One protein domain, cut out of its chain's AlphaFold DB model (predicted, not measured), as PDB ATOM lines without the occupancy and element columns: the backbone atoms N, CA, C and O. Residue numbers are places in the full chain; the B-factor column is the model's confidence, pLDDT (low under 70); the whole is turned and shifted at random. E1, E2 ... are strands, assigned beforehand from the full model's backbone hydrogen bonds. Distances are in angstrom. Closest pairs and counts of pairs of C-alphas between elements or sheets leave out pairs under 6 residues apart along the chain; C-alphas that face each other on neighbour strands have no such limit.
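Overview. This is residues 47 to 139 of the 139 residues of an uncharacterized protein of Clostridiaceae bacterium TF01-6 (UniProt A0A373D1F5). Little is regular here: a ribbon of E1 and E5 joins a lobe of loops, residues 116 to 139, to another holding E2, E3 and E4, a meander of successive antiparallel neighbours. The 93 printed residues include 26 in five named strands, E1 to E5, and no named helix: class all strand. The whole is loose: radius of gyration of the C-alphas 17.3 A, spans 46 by 28 by 24 A.

Along the chain. Find C-alpha 49 at (89.853, 148.761, 159.486); E1, residues 49 to 56, runs 22.0 A. E2 is residues 73 to 75, E3 78 to 82, E4 89 to 91. E5, residues 109 to 115, runs 20.0 A to C-alpha 115 at (91.875, 148.071, 164.009).

Arrangement. Across antiparallel E1 and E5, find N 51 and O 113, 2.9 A, within hydrogen-bond range. So are N 73 and O 80, 2.9 A, in hairpin E2 and E3, and N 81 and O 90, 3.0 A, in hairpin E3 and E4.

Size, cuts and confidence. The printed part has no cut; links E1 to E2 and E4 to E5 are long. Residues 102 to 105 are under pLDDT 70.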
ATOM      1  N   LYS A  47      92.436 155.546 157.427       96.88
ATOM      2  CA  LYS A  47      91.186 155.008 157.970       96.88
ATOM      3  C   LYS A  47      91.449 153.692 158.710       96.88
ATOM      4  O   LYS A  47      92.196 152.858 158.185       96.88
ATOM      5  N   PRO A  48      90.881 153.497 159.910       97.38
ATOM      6  CA  PRO A  48      90.957 152.222 160.599       97.38
ATOM      7  C   PRO A  48      90.214 151.150 159.802       97.38
ATOM      8  O   PRO A  48      89.281 151.437 159.049       97.38
ATOM      9  N   LYS A  49      90.637 149.899 159.965       96.75
ATOM     10  CA  LYS A  49      89.853 148.761 159.486       96.75
ATOM     11  C   LYS A  49      88.686 148.582 160.449       96.75
ATOM     12  O   LYS A  49      88.909 148.567 161.656       96.75
ATOM     13  N   HIS A  50      87.481 148.482 159.908       94.44
ATOM     14  CA  HIS A  50      86.256 148.323 160.678       94.44
ATOM     15  C   HIS A  50      85.622 146.980 160.348       94.44
ATOM     16  O   HIS A  50      85.428 146.663 159.172       94.44
ATOM     17  N   GLU A  51      85.289 146.223 161.381       93.31
ATOM     18  CA  GLU A  51      84.515 144.999 161.291       93.31
ATOM     19  C   GLU A  51      83.314 145.111 162.228       93.31
ATOM     20  O   GLU A  51      83.466 145.393 163.413       93.31
ATOM     21  N   LEU A  52      82.123 144.906 161.669       90.75
ATOM     22  CA  LEU A  52      80.877 144.867 162.421       90.75
ATOM     23  C   LEU A  52      80.450 143.408 162.553       90.75
ATOM     24  O   LEU A  52      80.083 142.780 161.555       90.75
ATOM     25  N   ILE A  53      80.465 142.885 163.773       90.56
ATOM     26  CA  ILE A  53      79.982 141.537 164.069       90.56
ATOM     27  C   ILE A  53      78.532 141.657 164.525       90.56
ATOM     28  O   ILE A  53      78.250 142.318 165.518       90.56
ATOM     29  N   LYS A  54      77.603 141.041 163.788       91.38
ATOM     30  CA  LYS A  54      76.171 141.034 164.123       91.38
ATOM     31  C   LYS A  54      75.792 139.710 164.771       91.38
ATOM     32  O   LYS A  54      75.964 138.662 164.151       91.38
ATOM     33  N   TYR A  55      75.221 139.773 165.966       88.12
ATOM     34  CA  TYR A  55      74.725 138.609 166.703       88.12
ATOM     35  C   TYR A  55      73.205 138.428 166.556       88.12
ATOM     36  O   TYR A  55      72.691 137.340 166.801       88.12
ATOM     37  N   GLY A  56      72.490 139.461 166.094       87.75
ATOM     38  CA  GLY A  56      71.028 139.462 166.031       87.75
ATOM     39  C   GLY A  56      70.456 139.860 167.385       87.75
ATOM     40  O   GLY A  56      70.840 140.893 167.914       87.75
ATOM     41  N   ARG A  57      69.581 139.047 167.978       86.81
ATOM     42  CA  ARG A  57      69.057 139.343 169.321       86.81
ATOM     43  C   ARG A  57      70.145 139.261 170.393       86.81
ATOM     44  O   ARG A  57      71.117 138.519 170.250       86.81
ATOM     45  N   HIS A  58      69.957 140.019 171.470       90.88
ATOM     46  CA  HIS A  58      70.855 140.007 172.620       90.88
ATOM     47  C   HIS A  58      70.865 138.643 173.310       90.88
ATOM     48  O   HIS A  58      69.828 138.009 173.504       90.88
ATOM     49  N   SER A  59      72.062 138.203 173.690       92.69
ATOM     50  CA  SER A  59      72.260 137.028 174.537       92.69
ATOM     51  C   SER A  59      72.324 137.490 175.987       92.69
ATOM     52  O   SER A  59      73.406 137.786 176.490       92.69
ATOM     53  N   TRP A  60      71.173 137.610 176.646       94.25
ATOM     54  CA  TRP A  60      71.118 138.037 178.045       94.25
ATOM     55  C   TRP A  60      71.802 137.031 178.969       94.25
ATOM     56  O   TRP A  60      71.599 135.817 178.844       94.25
ATOM     57  N   LYS A  61      72.588 137.552 179.916       96.88
ATOM     58  CA  LYS A  61      73.235 136.768 180.965       96.88
ATOM     59  C   LYS A  61      72.201 135.933 181.711       96.88
ATOM     60  O   LYS A  61      71.102 136.403 182.010       96.88
ATOM     61  N   LYS A  62      72.579 134.695 182.020       97.44
ATOM     62  CA  LYS A  62      71.721 133.745 182.725       97.44
ATOM     63  C   LYS A  62      72.121 133.576 184.184       97.44
ATOM     64  O   LYS A  62      73.304 133.646 184.523       97.44
ATOM     65  N   ASP A  63      71.131 133.322 185.028       96.00
ATOM     66  CA  ASP A  63      71.327 132.957 186.423       96.00
ATOM     67  C   ASP A  63      71.805 131.496 186.557       96.00
ATOM     68  O   ASP A  63      71.965 130.754 185.583       96.00
ATOM     69  N   LYS A  64      72.046 131.062 187.797       96.12
ATOM     70  CA  LYS A  64      72.484 129.690 188.118       96.12
ATOM     71  C   LYS A  64      71.474 128.604 187.711       96.12
ATOM     72  O   LYS A  64      71.860 127.442 187.601       96.12
ATOM     73  N   ASP A  65      70.209 128.976 187.541       96.88
ATOM     74  CA  ASP A  65      69.099 128.087 187.213       96.88
ATOM     75  C   ASP A  65      68.827 128.073 185.691       96.88
ATOM     76  O   ASP A  65      68.028 127.273 185.203       96.88
ATOM     77  N   GLY A  66      69.551 128.896 184.920       95.94
ATOM     78  CA  GLY A  66      69.494 128.974 183.462       95.94
ATOM     79  C   GLY A  66      68.444 129.946 182.915       95.94
ATOM     80  O   GLY A  66      68.256 129.988 181.694       95.94
ATOM     81  N   ASN A  67      67.781 130.719 183.780       95.88
ATOM     82  CA  ASN A  67      66.852 131.782 183.388       95.88
ATOM     83  C   ASN A  67      67.618 133.083 183.119       95.88
ATOM     84  O   ASN A  67      68.785 133.190 183.480       95.88
ATOM     85  N   ILE A  68      66.981 134.066 182.480       95.00
ATOM     86  CA  ILE A  68      67.578 135.398 182.307       95.00
ATOM     87  C   ILE A  68      67.773 136.039 183.687       95.00
ATOM     88  O   ILE A  68      66.840 136.101 184.487       95.00
ATOM     89  N   ASP A  69      68.990 136.505 183.960       96.50
ATOM     90  CA  ASP A  69      69.339 137.188 185.202       96.50
ATOM     91  C   ASP A  69      68.924 138.664 185.115       96.50
ATOM     92  O   ASP A  69      69.693 139.523 184.681       96.50
ATOM     93  N   GLU A  70      67.691 138.969 185.519       93.75
ATOM     94  CA  GLU A  70      67.157 140.343 185.557       93.75
ATOM     95  C   GLU A  70      67.802 141.233 186.633       93.75
ATOM     96  O   GLU A  70      67.507 142.427 186.710       93.75
ATOM     97  N   MET A  71      68.687 140.657 187.450       93.69
ATOM     98  CA  MET A  71      69.501 141.345 188.452       93.69
ATOM     99  C   MET A  71      70.991 141.334 188.073       93.69
ATOM    100  O   MET A  71      71.844 141.625 188.914       93.69
ATOM    101  N   ALA A  72      71.326 141.002 186.818       95.38
ATOM    102  CA  ALA A  72      72.703 140.962 186.327       95.38
ATOM    103  C   ALA A  72      73.419 142.310 186.491       95.38
ATOM    104  O   ALA A  72      74.640 142.344 186.677       95.38
ATOM    105  N   TRP A  73      72.655 143.399 186.431       94.62
ATOM    106  CA  TRP A  73      73.047 144.746 186.810       94.62
ATOM    107  C   TRP A  73      72.109 145.276 187.900       94.62
ATOM    108  O   TRP A  73      70.896 145.087 187.827       94.62
ATOM    109  N   ASP A  74      72.679 145.968 188.883       92.94
ATOM    110  CA  ASP A  74      71.950 146.636 189.961       92.94
ATOM    111  C   ASP A  74      72.599 148.000 190.239       92.94
ATOM    112  O   ASP A  74      73.824 148.105 190.383       92.94
ATOM    113  N   GLY A  75      71.783 149.050 190.268       87.69
ATOM    114  CA  GLY A  75      72.180 150.434 190.481       87.69
ATOM    115  C   GLY A  75      71.036 151.256 191.075       87.69
ATOM    116  O   GLY A  75      70.087 151.617 190.382       87.69
ATOM    117  N   ASP A  76      71.154 151.607 192.356       87.88
ATOM    118  CA  ASP A  76      70.140 152.334 193.134       87.88
ATOM    119  C   ASP A  76      68.736 151.691 193.062       87.88
ATOM    120  O   ASP A  76      68.491 150.666 193.688       87.88
ATOM    121  N   PHE A  77      67.792 152.307 192.340       87.25
ATOM    122  CA  PHE A  77      66.416 151.816 192.154       87.25
ATOM    123  C   PHE A  77      66.214 151.119 190.802       87.25
ATOM    124  O   PHE A  77      65.079 150.954 190.352       87.25
ATOM    125  N   HIS A  78      67.306 150.750 190.135       90.75
ATOM    126  CA  HIS A  78      67.293 150.118 188.828       90.75
ATOM    127  C   HIS A  78      68.005 148.772 188.880       90.75
ATOM    128  O   HIS A  78      69.180 148.690 189.216       90.75
ATOM    129  N   SER A  79      67.293 147.731 188.466       93.31
ATOM    130  CA  SER A  79      67.857 146.422 188.156       93.31
ATOM    131  C   SER A  79      67.708 146.141 186.669       93.31
ATOM    132  O   SER A  79      66.811 146.690 186.011       93.31
ATOM    133  N   GLY A  80      68.601 145.329 186.117       94.44
ATOM    134  CA  GLY A  80      68.632 145.088 184.690       94.44
ATOM    135  C   GLY A  80      69.356 143.829 184.253       94.44
ATOM    136  O   GLY A  80      70.118 143.209 184.995       94.44
ATOM    137  N   VAL A  81      69.142 143.510 182.984       94.88
ATOM    138  CA  VAL A  81      69.857 142.466 182.254       94.88
ATOM    139  C   VAL A  81      71.133 143.025 181.633       94.88
ATOM    140  O   VAL A  81      71.211 144.214 181.324       94.88
ATOM    141  N   ILE A  82      72.123 142.156 181.420       95.50
ATOM    142  CA  ILE A  82      73.357 142.473 180.689       95.50
ATOM    143  C   ILE A  82      73.508 141.485 179.532       95.50
ATOM    144  O   ILE A  82      73.384 140.276 179.742       95.50
ATOM    145  N   CYS A  83      73.787 141.968 178.322       93.75
ATOM    146  CA  CYS A  83      74.113 141.114 177.180       93.75
ATOM    147  C   CYS A  83      75.548 140.576 177.291       93.75
ATOM    148  O   CYS A  83      76.492 141.342 177.475       93.75
ATOM    149  N   GLU A  84      75.737 139.267 177.136       93.38
ATOM    150  CA  GLU A  84      77.049 138.612 177.260       93.38
ATOM    151  C   GLU A  84      77.997 138.893 176.088       93.38
ATOM    152  O   GLU A  84      79.204 138.707 176.230       93.38
ATOM    153  N   ASN A  85      77.465 139.339 174.946       90.94
ATOM    154  CA  ASN A  85      78.273 139.691 173.780       90.94
ATOM    155  C   ASN A  85      78.712 141.161 173.878       90.94
ATOM    156  O   ASN A  85      79.847 141.466 174.227       90.94
ATOM    157  N   CYS A  86      77.778 142.092 173.665       90.31
ATOM    158  CA  CYS A  86      78.099 143.515 173.546       90.31
ATOM    159  C   CYS A  86      78.157 144.281 174.881       90.31
ATOM    160  O   CYS A  86      78.603 145.427 174.897       90.31
ATOM    161  N   GLY A  87      77.712 143.684 175.993       91.12
ATOM    162  CA  GLY A  87      77.673 144.343 177.303       91.12
ATOM    163  C   GLY A  87      76.542 145.360 177.484       91.12
ATOM    164  O   GLY A  87      76.539 146.056 178.497       91.12
ATOM    165  N   GLU A  88      75.600 145.451 176.537       91.69
ATOM    166  CA  GLU A  88      74.407 146.300 176.651       91.69
ATOM    167  C   GLU A  88      73.659 146.002 177.955       91.69
ATOM    168  O   GLU A  88      73.492 144.834 178.325       91.69
ATOM    169  N   VAL A  89      73.207 147.055 178.638       92.44
ATOM    170  CA  VAL A  89      72.498 146.954 179.916       92.44
ATOM    171  C   VAL A  89      71.115 147.559 179.770       92.44
ATOM    172  O   VAL A  89      70.982 148.733 179.428       92.44
ATOM    173  N   VAL A  90      70.084 146.785 180.098       92.88
ATOM    174  CA  VAL A  90      68.700 147.261 180.047       92.88
ATOM    175  C   VAL A  90      68.058 147.126 181.412       92.88
ATOM    176  O   VAL A  90      67.973 146.031 181.962       92.88
ATOM    177  N   CYS A  91      67.566 148.244 181.948       93.06
ATOM    178  CA  CYS A  91      66.771 148.221 183.169       93.06
ATOM    179  C   CYS A  91      65.404 147.584 182.894       93.06
ATOM    180  O   CYS A  91      64.618 148.131 182.113       93.06
ATOM    181  N   THR A  92      65.106 146.473 183.571       92.50
ATOM    182  CA  THR A  92      63.866 145.701 183.385       92.50
ATOM    183  C   THR A  92      62.641 146.407 183.963       92.50
ATOM    184  O   THR A  92      61.528 146.202 183.493       92.50
ATOM    185  N   LEU A  93      62.826 147.306 184.935       90.19
ATOM    186  CA  LEU A  93      61.738 148.121 185.489       90.19
ATOM    187  C   LEU A  93      61.304 149.244 184.539       90.19
ATOM    188  O   LEU A  93      60.127 149.598 184.493       90.19
ATOM    189  N   CYS A  94      62.253 149.825 183.801       90.88
ATOM    190  CA  CYS A  94      61.973 150.895 182.843       90.88
ATOM    191  C   CYS A  94      61.531 150.353 181.481       90.88
ATOM    192  O   CYS A  94      60.721 150.994 180.818       90.88
ATOM    193  N   ASN A  95      62.054 149.189 181.092       90.00
ATOM    194  CA  ASN A  95      61.757 148.520 179.830       90.00
ATOM    195  C   ASN A  95      61.304 147.083 180.139       90.00
ATOM    196  O   ASN A  95      62.102 146.152 180.036       90.00
ATOM    197  N   PRO A  96      60.054 146.883 180.589       88.19
ATOM    198  CA  PRO A  96      59.549 145.559 180.967       88.19
ATOM    199  C   PRO A  96      59.428 144.591 179.778       88.19
ATOM    200  O   PRO A  96      59.307 143.386 179.973       88.19
ATOM    201  N   ASP A  97      59.474 145.103 178.553       87.88
ATOM    202  CA  ASP A  97      59.441 144.384 177.281       87.88
ATOM    203  C   ASP A  97      60.817 144.332 176.587       87.88
ATOM    204  O   ASP A  97      60.900 144.156 175.373       87.88
ATOM    205  N   TYR A  98      61.907 144.428 177.357       87.06
ATOM    206  CA  TYR A  98      63.290 144.430 176.857       87.06
ATOM    207  C   TYR A  98      63.667 143.238 175.956       87.06
ATOM    208  O   TYR A  98      64.530 143.384 175.092       87.06
ATOM    209  N   ASP A  99      63.055 142.065 176.154       85.31
ATOM    210  CA  ASP A  99      63.299 140.848 175.355       85.31
ATOM    211  C   ASP A  99      62.210 140.603 174.293       85.31
ATOM    212  O   ASP A  99      62.154 139.550 173.646       85.31
ATOM    213  N   SER A 100      61.304 141.566 174.116       81.50
ATOM    214  CA  SER A 100      60.194 141.429 173.188       81.50
ATOM    215  C   SER A 100      60.670 141.550 171.734       81.50
ATOM    216  O   SER A 100      61.481 142.419 171.406       81.50
ATOM    217  N   PRO A 101      60.179 140.697 170.817       70.81
ATOM    218  CA  PRO A 101      60.604 140.705 169.418       70.81
ATOM    219  C   PRO A 101      60.069 141.896 168.598       70.81
ATOM    220  O   PRO A 101      60.377 141.992 167.412       70.81
ATOM    221  N   ASP A 102      59.246 142.773 169.177       65.50
ATOM    222  CA  ASP A 102      58.503 143.855 168.517       65.50
ATOM    223  C   ASP A 102      59.045 145.272 168.811       65.50
ATOM    224  O   ASP A 102      58.282 146.217 168.988       65.50
ATOM    225  N   ASN A 103      60.372 145.445 168.733       56.78
ATOM    226  CA  ASN A 103      61.086 146.740 168.647       56.78
ATOM    227  C   ASN A 103      60.943 147.720 169.832       56.78
ATOM    228  O   ASN A 103      61.314 148.884 169.688       56.78
ATOM    229  N   ASN A 104      60.470 147.276 170.996       57.25
ATOM    230  CA  ASN A 104      60.578 148.067 172.232       57.25
ATOM    231  C   ASN A 104      61.820 147.712 173.072       57.25
ATOM    232  O   ASN A 104      62.143 148.416 174.028       57.25
ATOM    233  N   GLY A 105      62.529 146.640 172.705       62.28
ATOM    234  CA  GLY A 105      63.853 146.314 173.234       62.28
ATOM    235  C   GLY A 105      64.973 147.138 172.579       62.28
ATOM    236  O   GLY A 105      64.726 147.867 171.615       62.28
ATOM    237  N   PRO A 106      66.215 147.039 173.085       71.44
ATOM    238  CA  PRO A 106      67.368 147.678 172.455       71.44
ATOM    239  C   PRO A 106      67.571 147.175 171.020       71.44
ATOM    240  O   PRO A 106      67.175 146.055 170.685       71.44
ATOM    241  N   ASP A 107      68.233 147.993 170.194       80.69
ATOM    242  CA  ASP A 107      68.662 147.615 168.841       80.69
ATOM    243  C   ASP A 107      69.369 146.246 168.837       80.69
ATOM    244  O   ASP A 107      69.963 145.842 169.840       80.69
ATOM    245  N   ASP A 108      69.356 145.555 167.691       85.12
ATOM    246  CA  ASP A 108      70.058 144.277 167.508       85.12
ATOM    247  C   ASP A 108      71.484 144.317 168.086       85.12
ATOM    248  O   ASP A 108      72.233 145.275 167.911       85.12
ATOM    249  N   CYS A 109      71.894 143.231 168.728       89.56
ATOM    250  CA  CYS A 109      73.223 143.046 169.280       89.56
ATOM    251  C   CYS A 109      74.282 143.025 168.168       89.56
ATOM    252  O   CYS A 109      74.315 142.126 167.314       89.56
ATOM    253  N   TYR A 110      75.213 143.973 168.234       89.19
ATOM    254  CA  TYR A 110      76.417 144.010 167.414       89.19
ATOM    255  C   TYR A 110      77.637 144.456 168.222       89.19
ATOM    256  O   TYR A 110      77.518 145.122 169.246       89.19
ATOM    257  N   GLU A 111      78.823 144.106 167.732       89.25
ATOM    258  CA  GLU A 111      80.095 144.644 168.211       89.25
ATOM    259  C   GLU A 111      80.841 145.315 167.059       89.25
ATOM    260  O   GLU A 111      80.974 144.750 165.968       89.25
ATOM    261  N   GLU A 112      81.355 146.515 167.317       89.19
ATOM    262  CA  GLU A 112      82.252 147.208 166.399       89.19
ATOM    263  C   GLU A 112      83.710 146.961 166.790       89.19
ATOM    264  O   GLU A 112      84.172 147.366 167.860       89.19
ATOM    265  N   HIS A 113      84.469 146.365 165.879       92.31
ATOM    266  CA  HIS A 113      85.900 146.149 166.032       92.31
ATOM    267  C   HIS A 113      86.663 147.084 165.102       92.31
ATOM    268  O   HIS A 113      86.565 147.014 163.875       92.31
ATOM    269  N   TRP A 114      87.459 147.968 165.699       95.62
ATOM    270  CA  TRP A 114      88.269 148.947 164.982       95.62
ATOM    271  C   TRP A 114      89.748 148.608 165.137       95.62
ATOM    272  O   TRP A 114      90.265 148.527 166.250       95.62
ATOM    273  N   GLN A 115      90.459 148.438 164.023       97.19
ATOM    274  CA  GLN A 115      91.875 148.071 164.009       97.19
ATOM    275  C   GLN A 115      92.733 149.116 163.296       97.19
ATOM    276  O   GLN A 115      92.386 149.648 162.237       97.19
ATOM    277  N   CYS A 116      93.918 149.361 163.854       97.25
ATOM    278  CA  CYS A 116      94.946 150.179 163.232       97.25
ATOM    279  C   CYS A 116      95.307 149.605 161.851       97.25
ATOM    280  O   CYS A 116      95.683 148.432 161.756       97.25
ATOM    281  N   PRO A 117      95.285 150.418 160.782       96.50
ATOM    282  CA  PRO A 117      95.564 149.932 159.434       96.50
ATOM    283  C   PRO A 117      97.037 149.550 159.234       96.50
ATOM    284  O   PRO A 117      97.348 148.822 158.297       96.50
ATOM    285  N   GLU A 118      97.929 150.029 160.108       95.94
ATOM    286  CA  GLU A 118      99.371 149.791 160.030       95.94
ATOM    287  C   GLU A 118      99.809 148.550 160.817       95.94
ATOM    288  O   GLU A 118     100.532 147.712 160.293       95.94
ATOM    289  N   CYS A 119      99.387 148.417 162.080       96.31
ATOM    290  CA  CYS A 119      99.865 147.345 162.961       96.31
ATOM    291  C   CYS A 119      98.805 146.290 163.308       96.31
ATOM    292  O   CYS A 119      99.115 145.350 164.036       96.31
ATOM    293  N   GLY A 120      97.559 146.457 162.852       96.25
ATOM    294  CA  GLY A 120      96.460 145.508 163.075       96.25
ATOM    295  C   GLY A 120      95.972 145.392 164.522       96.25
ATOM    296  O   GLY A 120      95.137 144.548 164.814       96.25
ATOM    297  N   LYS A 121      96.488 146.211 165.444       96.81
ATOM    298  CA  LYS A 121      96.022 146.238 166.837       96.81
ATOM    299  C   LYS A 121      94.723 147.024 166.952       96.81
ATOM    300  O   LYS A 121      94.538 147.983 166.204       96.81
ATOM    301  N   ASN A 122      93.882 146.644 167.911       95.38
ATOM    302  CA  ASN A 122      92.652 147.368 168.206       95.38
ATOM    303  C   ASN A 122      92.958 148.831 168.549       95.38
ATOM    304  O   ASN A 122      93.971 149.141 169.181       95.38
ATOM    305  N   VAL A 123      92.099 149.727 168.079       95.31
ATOM    306  CA  VAL A 123      92.179 151.164 168.328       95.31
ATOM    307  C   VAL A 123      90.848 151.658 168.865       95.31
ATOM    308  O   VAL A 123      89.789 151.272 168.381       95.31
ATOM    309  N   HIS A 124      90.917 152.543 169.850       88.44
ATOM    310  CA  HIS A 124      89.777 153.345 170.285       88.44
ATOM    311  C   HIS A 124      89.721 154.628 169.451       88.44
ATOM    312  O   HIS A 124      90.662 154.890 168.699       88.44
ATOM    313  N   LYS A 125      88.641 155.417 169.564       89.19
ATOM    314  CA  LYS A 125      88.395 156.664 168.802       89.19
ATOM    315  C   LYS A 125      89.348 157.820 169.167       89.19
ATOM    316  O   LYS A 125      88.924 158.942 169.422       89.19
ATOM    317  N   ASP A 126      90.645 157.545 169.147       92.25
ATOM    318  CA  ASP A 126      91.748 158.464 169.389       92.25
ATOM    319  C   ASP A 126      92.357 158.953 168.074       92.25
ATOM    320  O   ASP A 126      92.306 158.284 167.039       92.25
ATOM    321  N   ALA A 127      93.020 160.109 168.109       94.94
ATOM    322  CA  ALA A 127      93.697 160.657 166.932       94.94
ATOM    323  C   ALA A 127      94.886 159.796 166.449       94.94
ATOM    324  O   ALA A 127      95.292 159.911 165.290       94.94
ATOM    325  N   TYR A 128      95.448 158.943 167.314       96.94
ATOM    326  CA  TYR A 128      96.630 158.127 167.032       96.94
ATOM    327  C   TYR A 128      96.503 156.720 167.624       96.94
ATOM    328  O   TYR A 128      95.982 156.538 168.718       96.94
ATOM    329  N   CYS A 129      97.060 155.724 166.935       97.12
ATOM    330  CA  CYS A 129      97.219 154.377 167.471       97.12
ATOM    331  C   CYS A 129      98.242 154.376 168.618       97.12
ATOM    332  O   CYS A 129      99.417 154.673 168.399       97.12
ATOM    333  N   SER A 130      97.817 153.952 169.807       96.38
ATOM    334  CA  SER A 130      98.656 153.833 171.011       96.38
ATOM    335  C   SER A 130      99.821 152.844 170.869       96.38
ATOM    336  O   SER A 130     100.821 152.964 171.571       96.38
ATOM    337  N   HIS A 131      99.722 151.883 169.946       95.94
ATOM    338  CA  HIS A 131     100.740 150.847 169.761       95.94
ATOM    339  C   HIS A 131     101.856 151.241 168.795       95.94
ATOM    340  O   HIS A 131     103.006 150.862 168.999       95.94
ATOM    341  N   CYS A 132     101.531 151.951 167.711       95.56
ATOM    342  CA  CYS A 132     102.503 152.239 166.656       95.56
ATOM    343  C   CYS A 132     102.622 153.724 166.299       95.56
ATOM    344  O   CYS A 132     103.531 154.076 165.547       95.56
ATOM    345  N   GLY A 133     101.752 154.593 166.818       96.12
ATOM    346  CA  GLY A 133     101.764 156.034 166.564       96.12
ATOM    347  C   GLY A 133     101.189 156.458 165.209       96.12
ATOM    348  O   GLY A 133     101.338 157.616 164.831       96.12
ATOM    349  N   GLN A 134     100.557 155.550 164.457       97.62
ATOM    350  CA  GLN A 134      99.853 155.890 163.216       97.62
ATOM    351  C   GLN A 134      98.676 156.823 163.519       97.62
ATOM    352  O   GLN A 134      97.821 156.485 164.334       97.62
ATOM    353  N   ARG A 135      98.602 157.963 162.832       97.12
ATOM    354  CA  ARG A 135      97.460 158.877 162.890       97.12
ATOM    355  C   ARG A 135      96.234 158.230 162.251       97.12
ATOM    356  O   ARG A 135      96.319 157.730 161.124       97.12
ATOM    357  N   ILE A 136      95.114 158.240 162.958       97.62
ATOM    358  CA  ILE A 136      93.878 157.582 162.536       97.62
ATOM    359  C   ILE A 136      92.906 158.617 161.975       97.62
ATOM    360  O   ILE A 136      92.742 159.702 162.534       97.62
ATOM    361  N   ASP A 137      92.294 158.282 160.844       96.50
ATOM    362  CA  ASP A 137      91.229 159.064 160.225       96.50
ATOM    363  C   ASP A 137      89.871 158.419 160.507       96.50
ATOM    364  O   ASP A 137      89.569 157.350 159.982       96.50
ATOM    365  N   TRP A 138      89.068 159.067 161.348       94.44
ATOM    366  CA  TRP A 138      87.723 158.611 161.718       94.44
ATOM    367  C   TRP A 138      86.615 159.184 160.822       94.44
ATOM    368  O   TRP A 138      85.440 158.960 161.105       94.44
ATOM    369  N   ARG A 139      86.966 159.961 159.786       86.88
ATOM    370  CA  ARG A 139      86.017 160.551 158.828       86.88
ATOM    371  C   ARG A 139      85.912 159.735 157.540       86.88
ATOM    372  O   ARG A 139      86.794 158.899 157.248       86.88
TER     373      ARG A 139